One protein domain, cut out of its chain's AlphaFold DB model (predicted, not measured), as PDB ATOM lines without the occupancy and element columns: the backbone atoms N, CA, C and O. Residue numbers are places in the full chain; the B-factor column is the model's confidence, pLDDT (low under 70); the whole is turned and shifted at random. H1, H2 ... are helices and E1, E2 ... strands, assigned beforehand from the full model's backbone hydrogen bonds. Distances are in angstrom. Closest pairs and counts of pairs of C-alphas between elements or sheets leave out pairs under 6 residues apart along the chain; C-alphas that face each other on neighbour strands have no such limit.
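What this domain is: This is residues 44 to 69 and 202 to 324 of the 342 residues of an uncharacterized protein of Ruminococcus sp. OM08-7 (UniProt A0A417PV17). Helix H3 runs through the core, and H2, H1, H5 and H6 pack on it at large angles; H5 and H6 follow each other roughly in line, and H4 packs on H5. At one end of the long axis E1 and E2 form a two-stranded parallel ribbon, with H1 beside E1. The 149 printed residues hold, in order, E1 H1 H2 H3 H4 H5 H6 E2, mostly helix, compact, with a radius of gyration of the C-alphas of 16.6 A and spans of 48 by 33 by 33 A.

Where its parts are: Residues 44 to 61 have no named element. E1 is residues 62 to 67, from C-alpha 62 at (-45.941, 2.329, 7.561). H1 is 202 to 220, 27.9 A long; H2 230 to 243, 21.6 A; H3 249 to 269, 30.2 A; H4 274 to 288, 21.2 A; H5 294 to 303; H6 306 to 316. E2, residues 318 to 323, ends at C-alpha 323 (-55.452, 7.839, 18.286).

How they stand to each other: The hub H3 touches H2, about perpendicular at 73 degrees, closest at C-alphas 252 and 237, 5.0 A. H3 touches H5 at C-alphas 263 and 302, 6.1 A, H6 at 262 and 306, 6.3 A, and H1 at 258 and 220, 6.8 A. H4 touches H5 at C-alphas 277 and 301, 4.9 A. H1, kinked by 38 degrees near residue 214, touches H6 at C-alphas 212 and 310, 6.2 A. Between E1 and E2, N 65 and O 320 are 2.9 A apart, within hydrogen-bond range. Every O i to N i+4 pair is within range in H3 and H4, but 13 of 15 in H1, 9 of 10 in H2, 5 of 6 in H5 and 6 of 7 in H6.

The domain as a whole: C-alphas 45 and 69, the two farthest apart, are 51.2 A apart. Residues 70 to 201 are not printed; C-alphas 69 and 202 are 11.2 A apart across this cut. Of the links printed whole, none is long. Mean pLDDT of the printed part is 91.5; residue 324 is under 70.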
ATOM      1  N   SER A  44     -26.488 -24.742   5.920       90.81
ATOM      2  CA  SER A  44     -25.185 -24.811   5.235       90.81
ATOM      3  C   SER A  44     -25.167 -25.624   3.929       90.81
ATOM      4  O   SER A  44     -24.155 -25.631   3.227       90.81
ATOM      5  N   GLN A  45     -26.257 -26.325   3.594       91.81
ATOM      6  CA  GLN A  45     -26.447 -26.996   2.299       91.81
ATOM      7  C   GLN A  45     -27.205 -26.111   1.296       91.81
ATOM      8  O   GLN A  45     -27.234 -26.416   0.101       91.81
ATOM      9  N   VAL A  46     -27.805 -25.011   1.761       87.69
ATOM     10  CA  VAL A  46     -28.432 -23.989   0.923       87.69
ATOM     11  C   VAL A  46     -27.336 -23.059   0.407       87.69
ATOM     12  O   VAL A  46     -26.513 -22.570   1.173       87.69
ATOM     13  N   SER A  47     -27.291 -22.830  -0.906       81.75
ATOM     14  CA  SER A  47     -26.220 -22.030  -1.526       81.75
ATOM     15  C   SER A  47     -26.265 -20.549  -1.141       81.75
ATOM     16  O   SER A  47     -25.226 -19.900  -1.106       81.75
ATOM     17  N   ASP A  48     -27.474 -20.040  -0.914       86.06
ATOM     18  CA  ASP A  48     -27.798 -18.662  -0.564       86.06
ATOM     19  C   ASP A  48     -29.226 -18.665   0.017       86.06
ATOM     20  O   ASP A  48     -30.168 -19.082  -0.666       86.06
ATOM     21  N   ILE A  49     -29.387 -18.258   1.280       87.88
ATOM     22  CA  ILE A  49     -30.689 -18.209   1.969       87.88
ATOM     23  C   ILE A  49     -31.483 -16.969   1.547       87.88
ATOM     24  O   ILE A  49     -32.696 -17.069   1.342       87.88
ATOM     25  N   SER A  50     -30.826 -15.821   1.361       87.69
ATOM     26  CA  SER A  50     -31.510 -14.584   0.978       87.69
ATOM     27  C   SER A  50     -32.062 -14.656  -0.449       87.69
ATOM     28  O   SER A  50     -33.093 -14.044  -0.728       87.69
ATOM     29  N   SER A  51     -31.516 -15.527  -1.311       89.38
ATOM     30  CA  SER A  51     -32.094 -15.842  -2.631       89.38
ATOM     31  C   SER A  51     -33.541 -16.368  -2.605       89.38
ATOM     32  O   SER A  51     -34.248 -16.266  -3.610       89.38
ATOM     33  N   TYR A  52     -34.016 -16.893  -1.468       92.62
ATOM     34  CA  TYR A  52     -35.409 -17.324  -1.288       92.62
ATOM     35  C   TYR A  52     -36.346 -16.179  -0.878       92.62
ATOM     36  O   TYR A  52     -37.561 -16.386  -0.838       92.62
ATOM     37  N   VAL A  53     -35.814 -14.990  -0.574       95.75
ATOM     38  CA  VAL A  53     -36.531 -13.891   0.082       95.75
ATOM     39  C   VAL A  53     -36.472 -12.615  -0.756       95.75
ATOM     40  O   VAL A  53     -35.460 -11.925  -0.839       95.75
ATOM     41  N   SER A  54     -37.611 -12.229  -1.322       94.94
ATOM     42  CA  SER A  54     -37.787 -10.918  -1.938       94.94
ATOM     43  C   SER A  54     -38.314  -9.938  -0.891       94.94
ATOM     44  O   SER A  54     -39.527  -9.806  -0.696       94.94
ATOM     45  N   LEU A  55     -37.386  -9.253  -0.218       94.69
ATOM     46  CA  LEU A  55     -37.696  -8.237   0.789       94.69
ATOM     47  C   LEU A  55     -38.533  -7.078   0.213       94.69
ATOM     48  O   LEU A  55     -38.234  -6.603  -0.888       94.69
ATOM     49  N   PRO A  56     -39.519  -6.558   0.966       92.88
ATOM     50  CA  PRO A  56     -40.236  -5.346   0.593       92.88
ATOM     51  C   PRO A  56     -39.326  -4.110   0.667       92.88
ATOM     52  O   PRO A  56     -38.226  -4.131   1.231       92.88
ATOM     53  N   VAL A  57     -39.809  -2.990   0.125       92.81
ATOM     54  CA  VAL A  57     -39.221  -1.676   0.412       92.81
ATOM     55  C   VAL A  57     -39.545  -1.335   1.869       92.81
ATOM     56  O   VAL A  57     -40.715  -1.268   2.238       92.81
ATOM     57  N   LEU A  58     -38.506  -1.190   2.698       91.88
ATOM     58  CA  LEU A  58     -38.641  -0.891   4.130       91.88
ATOM     59  C   LEU A  58     -38.798   0.614   4.387       91.88
ATOM     60  O   LEU A  58     -39.600   1.011   5.223       91.88
ATOM     61  N   GLU A  59     -38.065   1.445   3.641       88.19
ATOM     62  CA  GLU A  59     -38.183   2.906   3.696       88.19
ATOM     63  C   GLU A  59     -39.585   3.343   3.241       88.19
ATOM     64  O   GLU A  59     -40.045   2.953   2.165       88.19
ATOM     65  N   GLY A  60     -40.281   4.137   4.059       83.88
ATOM     66  CA  GLY A  60     -41.665   4.540   3.791       83.88
ATOM     67  C   GLY A  60     -42.706   3.431   4.000       83.88
ATOM     68  O   GLY A  60     -43.887   3.640   3.715       83.88
ATOM     69  N   MET A  61     -42.312   2.249   4.494       90.06
ATOM     70  CA  MET A  61     -43.283   1.295   5.020       90.06
ATOM     71  C   MET A  61     -43.893   1.879   6.292       90.06
ATOM     72  O   MET A  61     -43.164   2.245   7.205       90.06
ATOM     73  N   GLN A  62     -45.222   1.904   6.365       89.75
ATOM     74  CA  GLN A  62     -45.941   2.329   7.561       89.75
ATOM     75  C   GLN A  62     -46.423   1.139   8.392       89.75
ATOM     76  O   GLN A  62     -46.847   0.103   7.852       89.75
ATOM     77  N   VAL A  63     -46.367   1.326   9.708       87.44
ATOM     78  CA  VAL A  63     -46.893   0.435  10.744       87.44
ATOM     79  C   VAL A  63     -47.699   1.287  11.722       87.44
ATOM     80  O   VAL A  63     -47.157   2.203  12.331       87.44
ATOM     81  N   GLU A  64     -48.998   1.010  11.842       85.88
ATOM     82  CA  GLU A  64     -49.876   1.734  12.768       85.88
ATOM     83  C   GLU A  64     -49.657   1.257  14.212       85.88
ATOM     84  O   GLU A  64     -49.672   0.055  14.486       85.88
ATOM     85  N   GLU A  65     -49.509   2.205  15.136       83.81
ATOM     86  CA  GLU A  65     -49.485   1.976  16.580       83.81
ATOM     87  C   GLU A  65     -50.692   2.677  17.218       83.81
ATOM     88  O   GLU A  65     -50.829   3.897  17.124       83.81
ATOM     89  N   VAL A  66     -51.583   1.911  17.854       80.50
ATOM     90  CA  VAL A  66     -52.792   2.461  18.490       80.50
ATOM     91  C   VAL A  66     -52.427   3.175  19.790       80.50
ATOM     92  O   VAL A  66     -51.659   2.654  20.602       80.50
ATOM     93  N   VAL A  67     -52.991   4.365  19.980       79.38
ATOM     94  CA  VAL A  67     -52.714   5.258  21.105       79.38
ATOM     95  C   VAL A  67     -53.981   5.498  21.918       79.38
ATOM     96  O   VAL A  67     -54.865   6.246  21.510       79.38
ATOM     97  N   GLU A  68     -54.011   4.904  23.108       76.19
ATOM     98  CA  GLU A  68     -54.942   5.253  24.180       76.19
ATOM     99  C   GLU A  68     -54.289   6.297  25.100       76.19
ATOM    100  O   GLU A  68     -53.285   6.024  25.773       76.19
ATOM    101  N   GLU A  69     -54.867   7.500  25.152       74.94
ATOM    102  CA  GLU A  69     -54.551   8.504  26.168       74.94
ATOM    103  C   GLU A  69     -55.778   8.776  27.041       74.94
ATOM    104  O   GLU A  69     -56.819   9.214  26.552       74.94
ATOM    105  N   GLN A 202     -45.497   4.795  30.618       85.75
ATOM    106  CA  GLN A 202     -45.641   3.341  30.676       85.75
ATOM    107  C   GLN A 202     -46.258   2.795  29.383       85.75
ATOM    108  O   GLN A 202     -45.703   1.872  28.788       85.75
ATOM    109  N   ASN A 203     -47.332   3.423  28.898       87.00
ATOM    110  CA  ASN A 203     -47.997   3.068  27.648       87.00
ATOM    111  C   ASN A 203     -47.048   3.226  26.455       87.00
ATOM    112  O   ASN A 203     -47.106   2.409  25.549       87.00
ATOM    113  N   ARG A 204     -46.161   4.234  26.425       85.25
ATOM    114  CA  ARG A 204     -45.133   4.358  25.370       85.25
ATOM    115  C   ARG A 204     -44.129   3.206  25.394       85.25
ATOM    116  O   ARG A 204     -43.793   2.684  24.337       85.25
ATOM    117  N   THR A 205     -43.665   2.791  26.573       84.75
ATOM    118  CA  THR A 205     -42.755   1.640  26.699       84.75
ATOM    119  C   THR A 205     -43.438   0.349  26.248       84.75
ATOM    120  O   THR A 205     -42.908  -0.340  25.382       84.75
ATOM    121  N   GLN A 206     -44.643   0.069  26.754       86.12
ATOM    122  CA  GLN A 206     -45.410  -1.134  26.410       86.12
ATOM    123  C   GLN A 206     -45.788  -1.185  24.925       86.12
ATOM    124  O   GLN A 206     -45.680  -2.237  24.296       86.12
ATOM    125  N   ARG A 207     -46.199  -0.049  24.344       85.62
ATOM    126  CA  ARG A 207     -46.479   0.056  22.909       85.62
ATOM    127  C   ARG A 207     -45.231  -0.199  22.077       85.62
ATOM    128  O   ARG A 207     -45.284  -1.049  21.200       85.62
ATOM    129  N   ARG A 208     -44.092   0.411  22.418       84.56
ATOM    130  CA  ARG A 208     -42.817   0.129  21.746       84.56
ATOM    131  C   ARG A 208     -42.429  -1.349  21.829       84.56
ATOM    132  O   ARG A 208     -42.021  -1.909  20.818       84.56
ATOM    133  N   GLU A 209     -42.546  -1.979  22.998       85.00
ATOM    134  CA  GLU A 209     -42.258  -3.410  23.185       85.00
ATOM    135  C   GLU A 209     -43.165  -4.284  22.307       85.00
ATOM    136  O   GLU A 209     -42.672  -5.147  21.579       85.00
ATOM    137  N   LYS A 210     -44.476  -4.004  22.292       88.19
ATOM    138  CA  LYS A 210     -45.452  -4.665  21.413       88.19
ATOM    139  C   LYS A 210     -45.121  -4.453  19.932       88.19
ATOM    140  O   LYS A 210     -45.020  -5.421  19.184       88.19
ATOM    141  N   THR A 211     -44.905  -3.208  19.517       87.19
ATOM    142  CA  THR A 211     -44.572  -2.832  18.138       87.19
ATOM    143  C   THR A 211     -43.287  -3.506  17.679       87.19
ATOM    144  O   THR A 211     -43.262  -3.999  16.558       87.19
ATOM    145  N   MET A 212     -42.256  -3.593  18.529       86.25
ATOM    146  CA  MET A 212     -41.022  -4.338  18.248       86.25
ATOM    147  C   MET A 212     -41.282  -5.846  18.097       86.25
ATOM    148  O   MET A 212     -40.796  -6.433  17.134       86.25
ATOM    149  N   GLY A 213     -42.085  -6.456  18.977       84.56
ATOM    150  CA  GLY A 213     -42.454  -7.876  18.879       84.56
ATOM    151  C   GLY A 213     -43.247  -8.228  17.613       84.56
ATOM    152  O   GLY A 213     -42.991  -9.251  16.990       84.56
ATOM    153  N   GLU A 214     -44.158  -7.351  17.186       90.44
ATOM    154  CA  GLU A 214     -44.990  -7.524  15.982       90.44
ATOM    155  C   GLU A 214     -44.269  -7.121  14.676       90.44
ATOM    156  O   GLU A 214     -44.790  -7.340  13.579       90.44
ATOM    157  N   LEU A 215     -43.089  -6.488  14.748       92.25
ATOM    158  CA  LEU A 215     -42.485  -5.823  13.588       92.25
ATOM    159  C   LEU A 215     -41.996  -6.798  12.519       92.25
ATOM    160  O   LEU A 215     -42.151  -6.530  11.326       92.25
ATOM    161  N   LEU A 216     -41.416  -7.925  12.940       92.88
ATOM    162  CA  LEU A 216     -40.976  -8.966  12.015       92.88
ATOM    163  C   LEU A 216     -42.158  -9.588  11.280       92.88
ATOM    164  O   LEU A 216     -42.076  -9.740  10.065       92.88
ATOM    165  N   ASP A 217     -43.264  -9.855  11.970       92.75
ATOM    166  CA  ASP A 217     -44.457 -10.452  11.367       92.75
ATOM    167  C   ASP A 217     -45.108  -9.487  10.357       92.75
ATOM    168  O   ASP A 217     -45.433  -9.879   9.237       92.75
ATOM    169  N   ARG A 218     -45.169  -8.184  10.670       91.69
ATOM    170  CA  ARG A 218     -45.636  -7.139   9.731       91.69
ATOM    171  C   ARG A 218     -44.770  -7.000   8.476       91.69
ATOM    172  O   ARG A 218     -45.277  -6.642   7.410       91.69
ATOM    173  N   VAL A 219     -43.462  -7.247   8.582       94.44
ATOM    174  CA  VAL A 219     -42.566  -7.305   7.415       94.44
ATOM    175  C   VAL A 219     -42.731  -8.639   6.682       94.44
ATOM    176  O   VAL A 219     -42.745  -8.647   5.451       94.44
ATOM    177  N   LEU A 220     -42.921  -9.744   7.406       94.06
ATOM    178  CA  LEU A 220     -43.140 -11.090   6.874       94.06
ATOM    179  C   LEU A 220     -44.381 -11.150   5.973       94.06
ATOM    180  O   LEU A 220     -44.284 -11.640   4.852       94.06
ATOM    181  N   GLU A 221     -45.498 -10.557   6.403       93.06
ATOM    182  CA  GLU A 221     -46.740 -10.423   5.620       93.06
ATOM    183  C   GLU A 221     -46.538  -9.726   4.264       93.06
ATOM    184  O   GLU A 221     -47.223 -10.032   3.287       93.06
ATOM    185  N   LYS A 222     -45.592  -8.782   4.197       93.00
ATOM    186  CA  LYS A 222     -45.255  -8.003   2.993       93.00
ATOM    187  C   LYS A 222     -44.069  -8.595   2.217       93.00
ATOM    188  O   LYS A 222     -43.717  -8.078   1.156       93.00
ATOM    189  N   THR A 223     -43.449  -9.660   2.724       94.69
ATOM    190  CA  THR A 223     -42.287 -10.317   2.120       94.69
ATOM    191  C   THR A 223     -42.731 -11.432   1.183       94.69
ATOM    192  O   THR A 223     -43.573 -12.261   1.520       94.69
ATOM    193  N   THR A 224     -42.151 -11.479  -0.017       95.56
ATOM    194  CA  THR A 224     -42.426 -12.556  -0.977       95.56
ATOM    195  C   THR A 224     -41.355 -13.634  -0.871       95.56
ATOM    196  O   THR A 224     -40.166 -13.330  -0.889       95.56
ATOM    197  N   PHE A 225     -41.776 -14.897  -0.808       93.88
ATOM    198  CA  PHE A 225     -40.885 -16.052  -0.720       93.88
ATOM    199  C   PHE A 225     -40.934 -16.897  -1.994       93.88
ATOM    200  O   PHE A 225     -42.006 -17.140  -2.554       93.88
ATOM    201  N   VAL A 226     -39.772 -17.390  -2.417       91.75
ATOM    202  CA  VAL A 226     -39.662 -18.518  -3.351       91.75
ATOM    203  C   VAL A 226     -39.941 -19.816  -2.576       91.75
ATOM    204  O   VAL A 226     -39.844 -19.840  -1.351       91.75
ATOM    205  N   SER A 227     -40.310 -20.901  -3.266       88.88
ATOM    206  CA  SER A 227     -40.566 -22.200  -2.627       88.88
ATOM    207  C   SER A 227     -39.355 -22.664  -1.813       88.88
ATOM    208  O   SER A 227     -38.306 -22.966  -2.383       88.88
ATOM    209  N   ILE A 228     -39.512 -22.738  -0.493       91.19
ATOM    210  CA  ILE A 228     -38.511 -23.293   0.422       91.19
ATOM    211  C   ILE A 228     -38.516 -24.830   0.270       91.19
ATOM    212  O   ILE A 228     -39.585 -25.398   0.037       91.19
ATOM    213  N   PRO A 229     -37.366 -25.526   0.357       93.31
ATOM    214  CA  PRO A 229     -37.323 -26.986   0.296       93.31
ATOM    215  C   PRO A 229     -38.099 -27.655   1.440       93.31
ATOM    216  O   PRO A 229     -37.798 -27.415   2.610       93.31
ATOM    217  N   ASP A 230     -39.021 -28.563   1.102       95.31
ATOM    218  CA  ASP A 230     -39.836 -29.323   2.069       95.31
ATOM    219  C   ASP A 230     -38.990 -30.017   3.147       95.31
ATOM    220  O   ASP A 230     -39.374 -30.053   4.311       95.31
ATOM    221  N   SER A 231     -37.798 -30.501   2.789       95.19
ATOM    222  CA  SER A 231     -36.868 -31.155   3.714       95.19
ATOM    223  C   SER A 231     -36.340 -30.239   4.823       95.19
ATOM    224  O   SER A 231     -36.048 -30.732   5.906       95.19
ATOM    225  N   LEU A 232     -36.252 -28.919   4.607       95.50
ATOM    226  CA  LEU A 232     -35.936 -27.969   5.684       95.50
ATOM    227  C   LEU A 232     -37.162 -27.702   6.565       95.50
ATOM    228  O   LEU A 232     -37.021 -27.560   7.775       95.50
ATOM    229  N   ILE A 233     -38.362 -27.679   5.976       96.31
ATOM    230  CA  ILE A 233     -39.622 -27.531   6.720       96.31
ATOM    231  C   ILE A 233     -39.856 -28.763   7.616       96.31
ATOM    232  O   ILE A 233     -40.327 -28.625   8.743       96.31
ATOM    233  N   GLU A 234     -39.472 -29.960   7.163       96.69
ATOM    234  CA  GLU A 234     -39.485 -31.185   7.971       96.69
ATOM    235  C   GLU A 234     -38.491 -31.150   9.143       96.69
ATOM    236  O   GLU A 234     -38.826 -31.648  10.219       96.69
ATOM    237  N   GLU A 235     -37.289 -30.579   8.984       97.06
ATOM    238  CA  GLU A 235     -36.371 -30.385  10.119       97.06
ATOM    239  C   GLU A 235     -36.891 -29.312  11.088       97.06
ATOM    240  O   GLU A 235     -36.897 -29.544  12.296       97.06
ATOM    241  N   GLU A 236     -37.424 -28.190  10.588       96.75
ATOM    242  CA  GLU A 236     -38.064 -27.167  11.426       96.75
ATOM    243  C   GLU A 236     -39.223 -27.751  12.244       96.75
ATOM    244  O   GLU A 236     -39.318 -27.514  13.448       96.75
ATOM    245  N   LEU A 237     -40.059 -28.593  11.627       96.88
ATOM    246  CA  LEU A 237     -41.156 -29.277  12.307       96.88
ATOM    247  C   LEU A 237     -40.661 -30.172  13.454       96.88
ATOM    248  O   LEU A 237     -41.294 -30.203  14.505       96.88
ATOM    249  N   LYS A 238     -39.519 -30.860  13.304       95.56
ATOM    250  CA  LYS A 238     -38.922 -31.658  14.397       95.56
ATOM    251  C   LYS A 238     -38.437 -30.793  15.558       95.56
ATOM    252  O   LYS A 238     -38.495 -31.254  16.695       95.56
ATOM    253  N   VAL A 239     -37.956 -29.575  15.284       94.56
ATOM    254  CA  VAL A 239     -37.549 -28.619  16.327       94.56
ATOM    255  C   VAL A 239     -38.764 -28.112  17.092       94.56
ATOM    256  O   VAL A 239     -38.759 -28.150  18.318       94.56
ATOM    257  N   LEU A 240     -39.821 -27.697  16.389       94.38
ATOM    258  CA  LEU A 240     -41.055 -27.218  17.021       94.38
ATOM    259  C   LEU A 240     -41.767 -28.329  17.817       94.38
ATOM    260  O   LEU A 240     -42.278 -28.086  18.905       94.38
ATOM    261  N   ASP A 241     -41.744 -29.570  17.323       94.50
ATOM    262  CA  ASP A 241     -42.340 -30.731  17.998       94.50
ATOM    263  C   ASP A 241     -41.535 -31.255  19.213       94.50
ATOM    264  O   ASP A 241     -41.996 -32.181  19.895       94.50
ATOM    265  N   LYS A 242     -40.332 -30.722  19.482       89.56
ATOM    266  CA  LYS A 242     -39.373 -31.269  20.466       89.56
ATOM    267  C   LYS A 242     -39.917 -31.279  21.898       89.56
ATOM    268  O   LYS A 242     -39.680 -32.243  22.627       89.56
ATOM    269  N   ASP A 243     -40.703 -30.268  22.259       85.50
ATOM    270  CA  ASP A 243     -41.302 -30.114  23.594       85.50
ATOM    271  C   ASP A 243     -42.657 -30.844  23.748       85.50
ATOM    272  O   ASP A 243     -43.310 -30.769  24.790       85.50
ATOM    273  N   GLY A 244     -43.072 -31.610  22.732       84.88
ATOM    274  CA  GLY A 244     -44.256 -32.476  22.766       84.88
ATOM    275  C   GLY A 244     -45.564 -31.822  22.308       84.88
ATOM    276  O   GLY A 244     -46.564 -32.529  22.155       84.88
ATOM    277  N   GLU A 245     -45.565 -30.516  22.039       92.06
ATOM    278  CA  GLU A 245     -46.641 -29.836  21.312       92.06
ATOM    279  C   GLU A 245     -46.554 -30.163  19.815       92.06
ATOM    280  O   GLU A 245     -45.464 -30.210  19.252       92.06
ATOM    281  N   LYS A 246     -47.691 -30.456  19.169       92.88
ATOM    282  CA  LYS A 246     -47.724 -30.892  17.766       92.88
ATOM    283  C   LYS A 246     -48.088 -29.761  16.826       92.88
ATOM    284  O   LYS A 246     -49.229 -29.305  16.827       92.88
ATOM    285  N   HIS A 247     -47.135 -29.404  15.975       95.50
ATOM    286  CA  HIS A 247     -47.268 -28.351  14.983       95.50
ATOM    287  C   HIS A 247     -47.667 -28.922  13.616       95.50
ATOM    288  O   HIS A 247     -47.527 -30.112  13.318       95.50
ATOM    289  N   THR A 248     -48.188 -28.060  12.751       97.19
ATOM    290  CA  THR A 248     -48.457 -28.373  11.349       97.19
ATOM    291  C   THR A 248     -47.264 -28.017  10.468       97.19
ATOM    292  O   THR A 248     -46.490 -27.107  10.757       97.19
ATOM    293  N   PHE A 249     -47.167 -28.670   9.307       96.06
ATOM    294  CA  PHE A 249     -46.187 -28.319   8.271       96.06
ATOM    295  C   PHE A 249     -46.260 -26.834   7.865       96.06
ATOM    296  O   PHE A 249     -45.243 -26.222   7.559       96.06
ATOM    297  N   LYS A 250     -47.455 -26.223   7.911       95.81
ATOM    298  CA  LYS A 250     -47.636 -24.795   7.624       95.81
ATOM    299  C   LYS A 250     -47.028 -23.907   8.716       95.81
ATOM    300  O   LYS A 250     -46.438 -22.888   8.386       95.81
ATOM    301  N   GLU A 251     -47.159 -24.265   9.991       94.88
ATOM    302  CA  GLU A 251     -46.545 -23.510  11.096       94.88
ATOM    303  C   GLU A 251     -45.015 -23.617  11.055       94.88
ATOM    304  O   GLU A 251     -44.335 -22.600  11.178       94.88
ATOM    305  N   ALA A 252     -44.479 -24.803  10.746       96.69
ATOM    306  CA  ALA A 252     -43.056 -24.980  10.462       96.69
ATOM    307  C   ALA A 252     -42.592 -24.134   9.259       96.69
ATOM    308  O   ALA A 252     -41.572 -23.454   9.340       96.69
ATOM    309  N   GLU A 253     -43.367 -24.084   8.168       96.12
ATOM    310  CA  GLU A 253     -43.067 -23.224   7.015       96.12
ATOM    311  C   GLU A 253     -43.036 -21.730   7.403       96.12
ATOM    312  O   GLU A 253     -42.143 -21.008   6.964       96.12
ATOM    313  N   GLN A 254     -43.971 -21.250   8.234       95.06
ATOM    314  CA  GLN A 254     -43.969 -19.854   8.702       95.06
ATOM    315  C   GLN A 254     -42.772 -19.551   9.616       95.06
ATOM    316  O   GLN A 254     -42.106 -18.534   9.422       95.06
ATOM    317  N   SER A 255     -42.456 -20.448  10.554       95.31
ATOM    318  CA  SER A 255     -41.282 -20.325  11.428       95.31
ATOM    319  C   SER A 255     -39.987 -20.235  10.610       95.31
ATOM    320  O   SER A 255     -39.182 -19.319  10.792       95.31
ATOM    321  N   LEU A 256     -39.831 -21.109   9.609       95.62
ATOM    322  CA  LEU A 256     -38.670 -21.100   8.721       95.62
ATOM    323  C   LEU A 256     -38.610 -19.843   7.832       95.62
ATOM    324  O   LEU A 256     -37.531 -19.288   7.631       95.62
ATOM    325  N   LYS A 257     -39.757 -19.334   7.358       96.25
ATOM    326  CA  LYS A 257     -39.833 -18.045   6.645       96.25
ATOM    327  C   LYS A 257     -39.392 -16.867   7.515       96.25
ATOM    328  O   LYS A 257     -38.727 -15.973   6.997       96.25
ATOM    329  N   LYS A 258     -39.688 -16.875   8.822       96.06
ATOM    330  CA  LYS A 258     -39.178 -15.862   9.765       96.06
ATOM    331  C   LYS A 258     -37.650 -15.930   9.889       96.06
ATOM    332  O   LYS A 258     -37.000 -14.897   9.767       96.06
ATOM    333  N   VAL A 259     -37.069 -17.126  10.028       95.88
ATOM    334  CA  VAL A 259     -35.600 -17.322  10.037       95.88
ATOM    335  C   VAL A 259     -34.959 -16.805   8.743       95.88
ATOM    336  O   VAL A 259     -33.976 -16.067   8.782       95.88
ATOM    337  N   PHE A 260     -35.547 -17.134   7.590       96.06
ATOM    338  CA  PHE A 260     -35.079 -16.673   6.280       96.06
ATOM    339  C   PHE A 260     -35.186 -15.143   6.129       96.06
ATOM    340  O   PHE A 260     -34.280 -14.519   5.580       96.06
ATOM    341  N   LEU A 261     -36.261 -14.523   6.635       96.56
ATOM    342  CA  LEU A 261     -36.428 -13.066   6.661       96.56
ATOM    343  C   LEU A 261     -35.348 -12.383   7.513       96.56
ATOM    344  O   LEU A 261     -34.768 -11.394   7.064       96.56
ATOM    345  N   ILE A 262     -35.071 -12.911   8.710       96.38
ATOM    346  CA  ILE A 262     -34.028 -12.394   9.610       96.38
ATOM    347  C   ILE A 262     -32.678 -12.376   8.886       96.38
ATOM    348  O   ILE A 262     -32.047 -11.320   8.824       96.38
ATOM    349  N   GLU A 263     -32.275 -13.487   8.259       95.38
ATOM    350  CA  GLU A 263     -31.001 -13.535   7.532       95.38
ATOM    351  C   GLU A 263     -30.992 -12.631   6.291       95.38
ATOM    352  O   GLU A 263     -30.021 -11.916   6.061       95.38
ATOM    353  N   ALA A 264     -32.080 -12.569   5.519       95.81
ATOM    354  CA  ALA A 264     -32.144 -11.698   4.344       95.81
ATOM    355  C   ALA A 264     -32.007 -10.204   4.703       95.81
ATOM    356  O   ALA A 264     -31.358  -9.445   3.975       95.81
ATOM    357  N   VAL A 265     -32.590  -9.760   5.825       96.62
ATOM    358  CA  VAL A 265     -32.396  -8.391   6.336       96.62
ATOM    359  C   VAL A 265     -30.973  -8.219   6.877       96.62
ATOM    360  O   VAL A 265     -30.316  -7.228   6.550       96.62
ATOM    361  N   ASN A 266     -30.472  -9.187   7.648       96.12
ATOM    362  CA  ASN A 266     -29.121  -9.164   8.201       96.12
ATOM    363  C   ASN A 266     -28.040  -9.060   7.111       96.12
ATOM    364  O   ASN A 266     -27.189  -8.176   7.190       96.12
ATOM    365  N   GLU A 267     -28.100  -9.886   6.065       94.31
ATOM    366  CA  GLU A 267     -27.140  -9.883   4.957       94.31
ATOM    367  C   GLU A 267     -27.197  -8.566   4.168       94.31
ATOM    368  O   GLU A 267     -26.167  -7.920   3.941       94.31
ATOM    369  N   LYS A 268     -28.408  -8.124   3.792       95.31
ATOM    370  CA  LYS A 268     -28.616  -6.911   2.985       95.31
ATOM    371  C   LYS A 268     -28.094  -5.651   3.676       95.31
ATOM    372  O   LYS A 268     -27.493  -4.801   3.015       95.31
ATOM    373  N   TYR A 269     -28.321  -5.524   4.985       95.69
ATOM    374  CA  TYR A 269     -27.965  -4.332   5.764       95.69
ATOM    375  C   TYR A 269     -26.702  -4.500   6.626       95.69
ATOM    376  O   TYR A 269     -26.220  -3.518   7.189       95.69
ATOM    377  N   LYS A 270     -26.111  -5.703   6.651       96.31
ATOM    378  CA  LYS A 270     -24.860  -6.068   7.341       96.31
ATOM    379  C   LYS A 270     -24.896  -5.758   8.837       96.31
ATOM    380  O   LYS A 270     -23.983  -5.121   9.363       96.31
ATOM    381  N   LEU A 271     -25.969  -6.191   9.498       96.19
ATOM    382  CA  LEU A 271     -26.249  -5.853  10.896       96.19
ATOM    383  C   LEU A 271     -25.314  -6.601  11.856       96.19
ATOM    384  O   LEU A 271     -24.665  -5.978  12.695       96.19
ATOM    385  N   VAL A 272     -25.191  -7.920  11.686       96.56
ATOM    386  CA  VAL A 272     -24.355  -8.804  12.504       96.56
ATOM    387  C   VAL A 272     -23.495  -9.685  11.597       96.56
ATOM    388  O   VAL A 272     -23.968 -10.314  10.654       96.56
ATOM    389  N   SER A 273     -22.190  -9.746  11.871       95.62
ATOM    390  CA  SER A 273     -21.279 -10.614  11.114       95.62
ATOM    391  C   SER A 273     -21.459 -12.086  11.491       95.62
ATOM    392  O   SER A 273     -21.576 -12.382  12.678       95.62
ATOM    393  N   ALA A 274     -21.338 -13.005  10.527       91.94
ATOM    394  CA  ALA A 274     -21.460 -14.454  10.749       91.94
ATOM    395  C   ALA A 274     -20.630 -14.999  11.933       91.94
ATOM    396  O   ALA A 274     -21.114 -15.838  12.681       91.94
ATOM    397  N   ALA A 275     -19.419 -14.477  12.165       94.81
ATOM    398  CA  ALA A 275     -18.580 -14.883  13.300       94.81
ATOM    399  C   ALA A 275     -19.153 -14.475  14.676       94.81
ATOM    400  O   ALA A 275     -18.916 -15.152  15.673       94.81
ATOM    401  N   GLU A 276     -19.909 -13.376  14.742       95.88
ATOM    402  CA  GLU A 276     -20.616 -12.957  15.958       95.88
ATOM    403  C   GLU A 276     -21.923 -13.752  16.126       95.88
ATOM    404  O   GLU A 276     -22.230 -14.148  17.246       95.88
ATOM    405  N   MET A 277     -22.621 -14.084  15.028       94.12
ATOM    406  CA  MET A 277     -23.773 -15.005  15.036       94.12
ATOM    407  C   MET A 277     -23.390 -16.383  15.603       94.12
ATOM    408  O   MET A 277     -24.021 -16.891  16.528       94.12
ATOM    409  N   GLU A 278     -22.302 -16.964  15.084       93.38
ATOM    410  CA  GLU A 278     -21.746 -18.243  15.537       93.38
ATOM    411  C   GLU A 278     -21.362 -18.200  17.021       93.38
ATOM    412  O   GLU A 278     -21.687 -19.121  17.772       93.38
ATOM    413  N   LYS A 279     -20.714 -17.112  17.458       95.75
ATOM    414  CA  LYS A 279     -20.319 -16.911  18.854       95.75
ATOM    415  C   LYS A 279     -21.526 -16.827  19.794       95.75
ATOM    416  O   LYS A 279     -21.542 -17.554  20.780       95.75
ATOM    417  N   ARG A 280     -22.539 -16.006  19.487       95.88
ATOM    418  CA  ARG A 280     -23.751 -15.880  20.324       95.88
ATOM    419  C   ARG A 280     -24.483 -17.215  20.459       95.88
ATOM    420  O   ARG A 280     -24.744 -17.660  21.573       95.88
ATOM    421  N   ALA A 281     -24.711 -17.907  19.340       94.12
ATOM    422  CA  ALA A 281     -25.371 -19.212  19.349       94.12
ATOM    423  C   ALA A 281     -24.581 -20.242  20.167       94.12
ATOM    424  O   ALA A 281     -25.162 -21.018  20.925       94.12
ATOM    425  N   LYS A 282     -23.246 -20.225  20.063       93.94
ATOM    426  CA  LYS A 282     -22.371 -21.068  20.877       93.94
ATOM    427  C   LYS A 282     -22.497 -20.756  22.373       93.94
ATOM    428  O   LYS A 282     -22.653 -21.698  23.148       93.94
ATOM    429  N   ASP A 283     -22.455 -19.484  22.769       93.88
ATOM    430  CA  ASP A 283     -22.579 -19.064  24.172       93.88
ATOM    431  C   ASP A 283     -23.928 -19.535  24.768       93.88
ATOM    432  O   ASP A 283     -23.974 -20.069  25.883       93.88
ATOM    433  N   VAL A 284     -25.021 -19.448  23.996       92.94
ATOM    434  CA  VAL A 284     -26.343 -19.981  24.374       92.94
ATOM    435  C   VAL A 284     -26.321 -21.507  24.519       92.94
ATOM    436  O   VAL A 284     -26.730 -22.017  25.567       92.94
ATOM    437  N   ILE A 285     -25.794 -22.242  23.533       91.75
ATOM    438  CA  ILE A 285     -25.692 -23.714  23.578       91.75
ATOM    439  C   ILE A 285     -24.893 -24.166  24.808       91.75
ATOM    440  O   ILE A 285     -25.371 -25.020  25.557       91.75
ATOM    441  N   GLU A 286     -23.722 -23.573  25.061       91.62
ATOM    442  CA  GLU A 286     -22.866 -23.915  26.208       91.62
ATOM    443  C   GLU A 286     -23.544 -23.620  27.561       91.62
ATOM    444  O   GLU A 286     -23.313 -24.347  28.528       91.62
ATOM    445  N   SER A 287     -24.431 -22.618  27.637       90.94
ATOM    446  CA  SER A 287     -25.186 -22.299  28.862       90.94
ATOM    447  C   SER A 287     -26.375 -23.235  29.145       90.94
ATOM    448  O   SER A 287     -26.749 -23.442  30.303       90.94
ATOM    449  N   SER A 288     -26.967 -23.816  28.098       85.00
ATOM    450  CA  SER A 288     -28.279 -24.482  28.148       85.00
ATOM    451  C   SER A 288     -28.302 -25.858  28.834       85.00
ATOM    452  O   SER A 288     -29.345 -26.283  29.329       85.00
ATOM    453  N   ASN A 289     -27.171 -26.578  28.842       79.31
ATOM    454  CA  ASN A 289     -27.069 -28.015  29.157       79.31
ATOM    455  C   ASN A 289     -27.970 -28.954  28.313       79.31
ATOM    456  O   ASN A 289     -28.124 -30.123  28.672       79.31
ATOM    457  N   ALA A 290     -28.557 -28.484  27.207       84.50
ATOM    458  CA  ALA A 290     -29.427 -29.281  26.341       84.50
ATOM    459  C   ALA A 290     -28.675 -29.859  25.126       84.50
ATOM    460  O   ALA A 290     -27.639 -29.346  24.702       84.50
ATOM    461  N   GLU A 291     -29.204 -30.939  24.545       88.31
ATOM    462  CA  GLU A 291     -28.666 -31.533  23.316       88.31
ATOM    463  C   GLU A 291     -29.303 -30.874  22.080       88.31
ATOM    464  O   GLU A 291     -30.528 -30.889  21.915       88.31
ATOM    465  N   TYR A 292     -28.461 -30.294  21.220       91.94
ATOM    466  CA  TYR A 292     -28.846 -29.644  19.963       91.94
ATOM    467  C   TYR A 292     -28.357 -30.477  18.779       91.94
ATOM    468  O   TYR A 292     -27.166 -30.794  18.681       91.94
ATOM    469  N   SER A 293     -29.259 -30.767  17.846       93.69
ATOM    470  CA  SER A 293     -28.921 -31.257  16.510       93.69
ATOM    471  C   SER A 293     -28.167 -30.199  15.695       93.69
ATOM    472  O   SER A 293     -28.224 -29.003  15.983       93.69
ATOM    473  N   GLU A 294     -27.473 -30.617  14.633       94.75
ATOM    474  CA  GLU A 294     -26.762 -29.682  13.745       94.75
ATOM    475  C   GLU A 294     -27.699 -28.673  13.060       94.75
ATOM    476  O   GLU A 294     -27.296 -27.536  12.821       94.75
ATOM    477  N   TYR A 295     -28.958 -29.053  12.801       95.38
ATOM    478  CA  TYR A 295     -29.977 -28.134  12.290       95.38
ATOM    479  C   TYR A 295     -30.312 -27.050  13.323       95.38
ATOM    480  O   TYR A 295     -30.256 -25.865  13.003       95.38
ATOM    481  N   GLU A 296     -30.574 -27.428  14.580       94.62
ATOM    482  CA  GLU A 296     -30.881 -26.469  15.653       94.62
ATOM    483  C   GLU A 296     -29.727 -25.498  15.920       94.62
ATOM    484  O   GLU A 296     -29.972 -24.315  16.152       94.62
ATOM    485  N   LYS A 297     -28.472 -25.962  15.840       94.12
ATOM    486  CA  LYS A 297     -27.289 -25.095  15.982       94.12
ATOM    487  C   LYS A 297     -27.238 -24.023  14.897       94.12
ATOM    488  O   LYS A 297     -26.979 -22.866  15.208       94.12
ATOM    489  N   GLN A 298     -27.495 -24.393  13.641       94.31
ATOM    490  CA  GLN A 298     -27.513 -23.445  12.523       94.31
ATOM    491  C   GLN A 298     -28.729 -22.514  12.589       94.31
ATOM    492  O   GLN A 298     -28.582 -21.311  12.414       94.31
ATOM    493  N   ARG A 299     -29.912 -23.040  12.931       94.88
ATOM    494  CA  ARG A 299     -31.131 -22.252  13.179       94.88
ATOM    495  C   ARG A 299     -30.895 -21.161  14.226       94.88
ATOM    496  O   ARG A 299     -31.308 -20.022  14.031       94.88
ATOM    497  N   LEU A 300     -30.210 -21.507  15.319       94.56
ATOM    498  CA  LEU A 300     -29.920 -20.586  16.414       94.56
ATOM    499  C   LEU A 300     -29.020 -19.420  15.980       94.56
ATOM    500  O   LEU A 300     -29.282 -18.297  16.386       94.56
ATOM    501  N   GLN A 301     -28.028 -19.640  15.105       93.25
ATOM    502  CA  GLN A 301     -27.145 -18.567  14.605       93.25
ATOM    503  C   GLN A 301     -27.930 -17.385  14.021       93.25
ATOM    504  O   GLN A 301     -27.616 -16.234  14.316       93.25
ATOM    505  N   TYR A 302     -28.983 -17.665  13.252       94.06
ATOM    506  CA  TYR A 302     -29.846 -16.627  12.689       94.06
ATOM    507  C   TYR A 302     -30.750 -15.983  13.749       94.06
ATOM    508  O   TYR A 302     -30.895 -14.763  13.770       94.06
ATOM    509  N   LEU A 303     -31.326 -16.774  14.663       93.94
ATOM    510  CA  LEU A 303     -32.217 -16.261  15.716       93.94
ATOM    511  C   LEU A 303     -31.505 -15.349  16.725       93.94
ATOM    512  O   LEU A 303     -32.094 -14.371  17.173       93.94
ATOM    513  N   GLU A 304     -30.217 -15.572  16.995       92.81
ATOM    514  CA  GLU A 304     -29.394 -14.672  17.821       92.81
ATOM    515  C   GLU A 304     -29.165 -13.281  17.192       92.81
ATOM    516  O   GLU A 304     -28.516 -12.426  17.797       92.81
ATOM    517  N   CYS A 305     -29.697 -13.030  15.989       92.62
ATOM    518  CA  CYS A 305     -29.727 -11.720  15.331       92.62
ATOM    519  C   CYS A 305     -31.134 -11.113  15.243       92.62
ATOM    520  O   CYS A 305     -31.284 -10.014  14.702       92.62
ATOM    521  N   GLU A 306     -32.160 -11.785  15.780       94.12
ATOM    522  CA  GLU A 306     -33.546 -11.310  15.747       94.12
ATOM    523  C   GLU A 306     -33.674  -9.910  16.371       94.12
ATOM    524  O   GLU A 306     -34.274  -9.021  15.768       94.12
ATOM    525  N   GLU A 307     -33.038  -9.673  17.523       93.12
ATOM    526  CA  GLU A 307     -33.091  -8.375  18.207       93.12
ATOM    527  C   GLU A 307     -32.413  -7.253  17.398       93.12
ATOM    528  O   GLU A 307     -32.938  -6.142  17.316       93.12
ATOM    529  N   ASP A 308     -31.269  -7.527  16.760       96.50
ATOM    530  CA  ASP A 308     -30.566  -6.560  15.906       96.50
ATOM    531  C   ASP A 308     -31.395  -6.213  14.658       96.50
ATOM    532  O   ASP A 308     -31.505  -5.038  14.289       96.50
ATOM    533  N   VAL A 309     -32.047  -7.213  14.047       96.44
ATOM    534  CA  VAL A 309     -32.974  -7.025  12.920       96.44
ATOM    535  C   VAL A 309     -34.197  -6.211  13.343       96.44
ATOM    536  O   VAL A 309     -34.501  -5.211  12.694       96.44
ATOM    537  N   VAL A 310     -34.870  -6.558  14.444       95.44
ATOM    538  CA  VAL A 310     -36.027  -5.802  14.960       95.44
ATOM    539  C   VAL A 310     -35.637  -4.356  15.295       95.44
ATOM    540  O   VAL A 310     -36.331  -3.420  14.895       95.44
ATOM    541  N   ASN A 311     -34.492  -4.145  15.952       94.31
ATOM    542  CA  ASN A 311     -33.966  -2.810  16.253       94.31
ATOM    543  C   ASN A 311     -33.598  -2.005  14.994       94.31
ATOM    544  O   ASN A 311     -33.663  -0.773  15.027       94.31
ATOM    545  N   PHE A 312     -33.180  -2.657  13.906       95.88
ATOM    546  CA  PHE A 312     -32.956  -2.012  12.611       95.88
ATOM    547  C   PHE A 312     -34.282  -1.644  11.932       95.88
ATOM    548  O   PHE A 312     -34.457  -0.494  11.521       95.88
ATOM    549  N   LEU A 313     -35.235  -2.579  11.875       95.00
ATOM    550  CA  LEU A 313     -36.563  -2.357  11.302       95.00
ATOM    551  C   LEU A 313     -37.273  -1.191  12.005       95.00
ATOM    552  O   LEU A 313     -37.760  -0.289  11.330       95.00
ATOM    553  N   TYR A 314     -37.233  -1.136  13.340       92.25
ATOM    554  CA  TYR A 314     -37.880  -0.088  14.145       92.25
ATOM    555  C   TYR A 314     -37.311   1.321  13.883       92.25
ATOM    556  O   TYR A 314     -37.985   2.320  14.112       92.25
ATOM    557  N   LYS A 315     -36.067   1.421  13.396       92.19
ATOM    558  CA  LYS A 315     -35.420   2.694  13.021       92.19
ATOM    559  C   LYS A 315     -35.631   3.078  11.551       92.19
ATOM    560  O   LYS A 315     -35.257   4.185  11.174       92.19
ATOM    561  N   THR A 316     -36.143   2.158  10.733       93.06
ATOM    562  CA  THR A 316     -36.205   2.275   9.263       93.06
ATOM    563  C   THR A 316     -37.640   2.391   8.748       93.06
ATOM    564  O   THR A 316     -37.877   3.027   7.725       93.06
ATOM    565  N   ILE A 317     -38.581   1.757   9.448       93.38
ATOM    566  CA  ILE A 317     -40.017   1.746   9.161       93.38
ATOM    567  C   ILE A 317     -40.678   2.925   9.885       93.38
ATOM    568  O   ILE A 317     -40.370   3.200  11.045       93.38
ATOM    569  N   ASP A 318     -41.617   3.591   9.216       89.94
ATOM    570  CA  ASP A 318     -42.395   4.682   9.797       89.94
ATOM    571  C   ASP A 318     -43.454   4.111  10.755       89.94
ATOM    572  O   ASP A 318     -44.472   3.551  10.332       89.94
ATOM    573  N   ILE A 319     -43.224   4.254  12.062       87.62
ATOM    574  CA  ILE A 319     -44.234   3.959  13.084       87.62
ATOM    575  C   ILE A 319     -45.185   5.157  13.178       87.62
ATOM    576  O   ILE A 319     -44.770   6.265  13.517       87.62
ATOM    577  N   VAL A 320     -46.457   4.938  12.848       87.25
ATOM    578  CA  VAL A 320     -47.490   5.980  12.801       87.25
ATOM    579  C   VAL A 320     -48.422   5.812  13.995       87.25
ATOM    580  O   VAL A 320     -49.203   4.862  14.049       87.25
ATOM    581  N   GLU A 321     -48.350   6.747  14.942       84.19
ATOM    582  CA  GLU A 321     -49.307   6.837  16.048       84.19
ATOM    583  C   GLU A 321     -50.715   7.141  15.510       84.19
ATOM    584  O   GLU A 321     -50.916   8.074  14.727       84.19
ATOM    585  N   LYS A 322     -51.696   6.348  15.942       81.31
ATOM    586  CA  LYS A 322     -53.112   6.487  15.606       81.31
ATOM    587  C   LYS A 322     -53.914   6.540  16.894       81.31
ATOM    588  O   LYS A 322     -53.987   5.545  17.614       81.31
ATOM    589  N   GLU A 323     -54.499   7.697  17.184       72.25
ATOM    590  CA  GLU A 323     -55.452   7.839  18.286       72.25
ATOM    591  C   GLU A 323     -56.571   6.808  18.114       72.25
ATOM    592  O   GLU A 323     -57.107   6.640  17.011       72.25
ATOM    593  N   GLU A 324     -56.911   6.093  19.188       63.19
ATOM    594  CA  GLU A 324     -58.112   5.272  19.174       63.19
ATOM    595  C   GLU A 324     -59.320   6.208  19.065       63.19
ATOM    596  O   GLU A 324     -59.678   6.913  20.009       63.19
TER     597      GLU A 324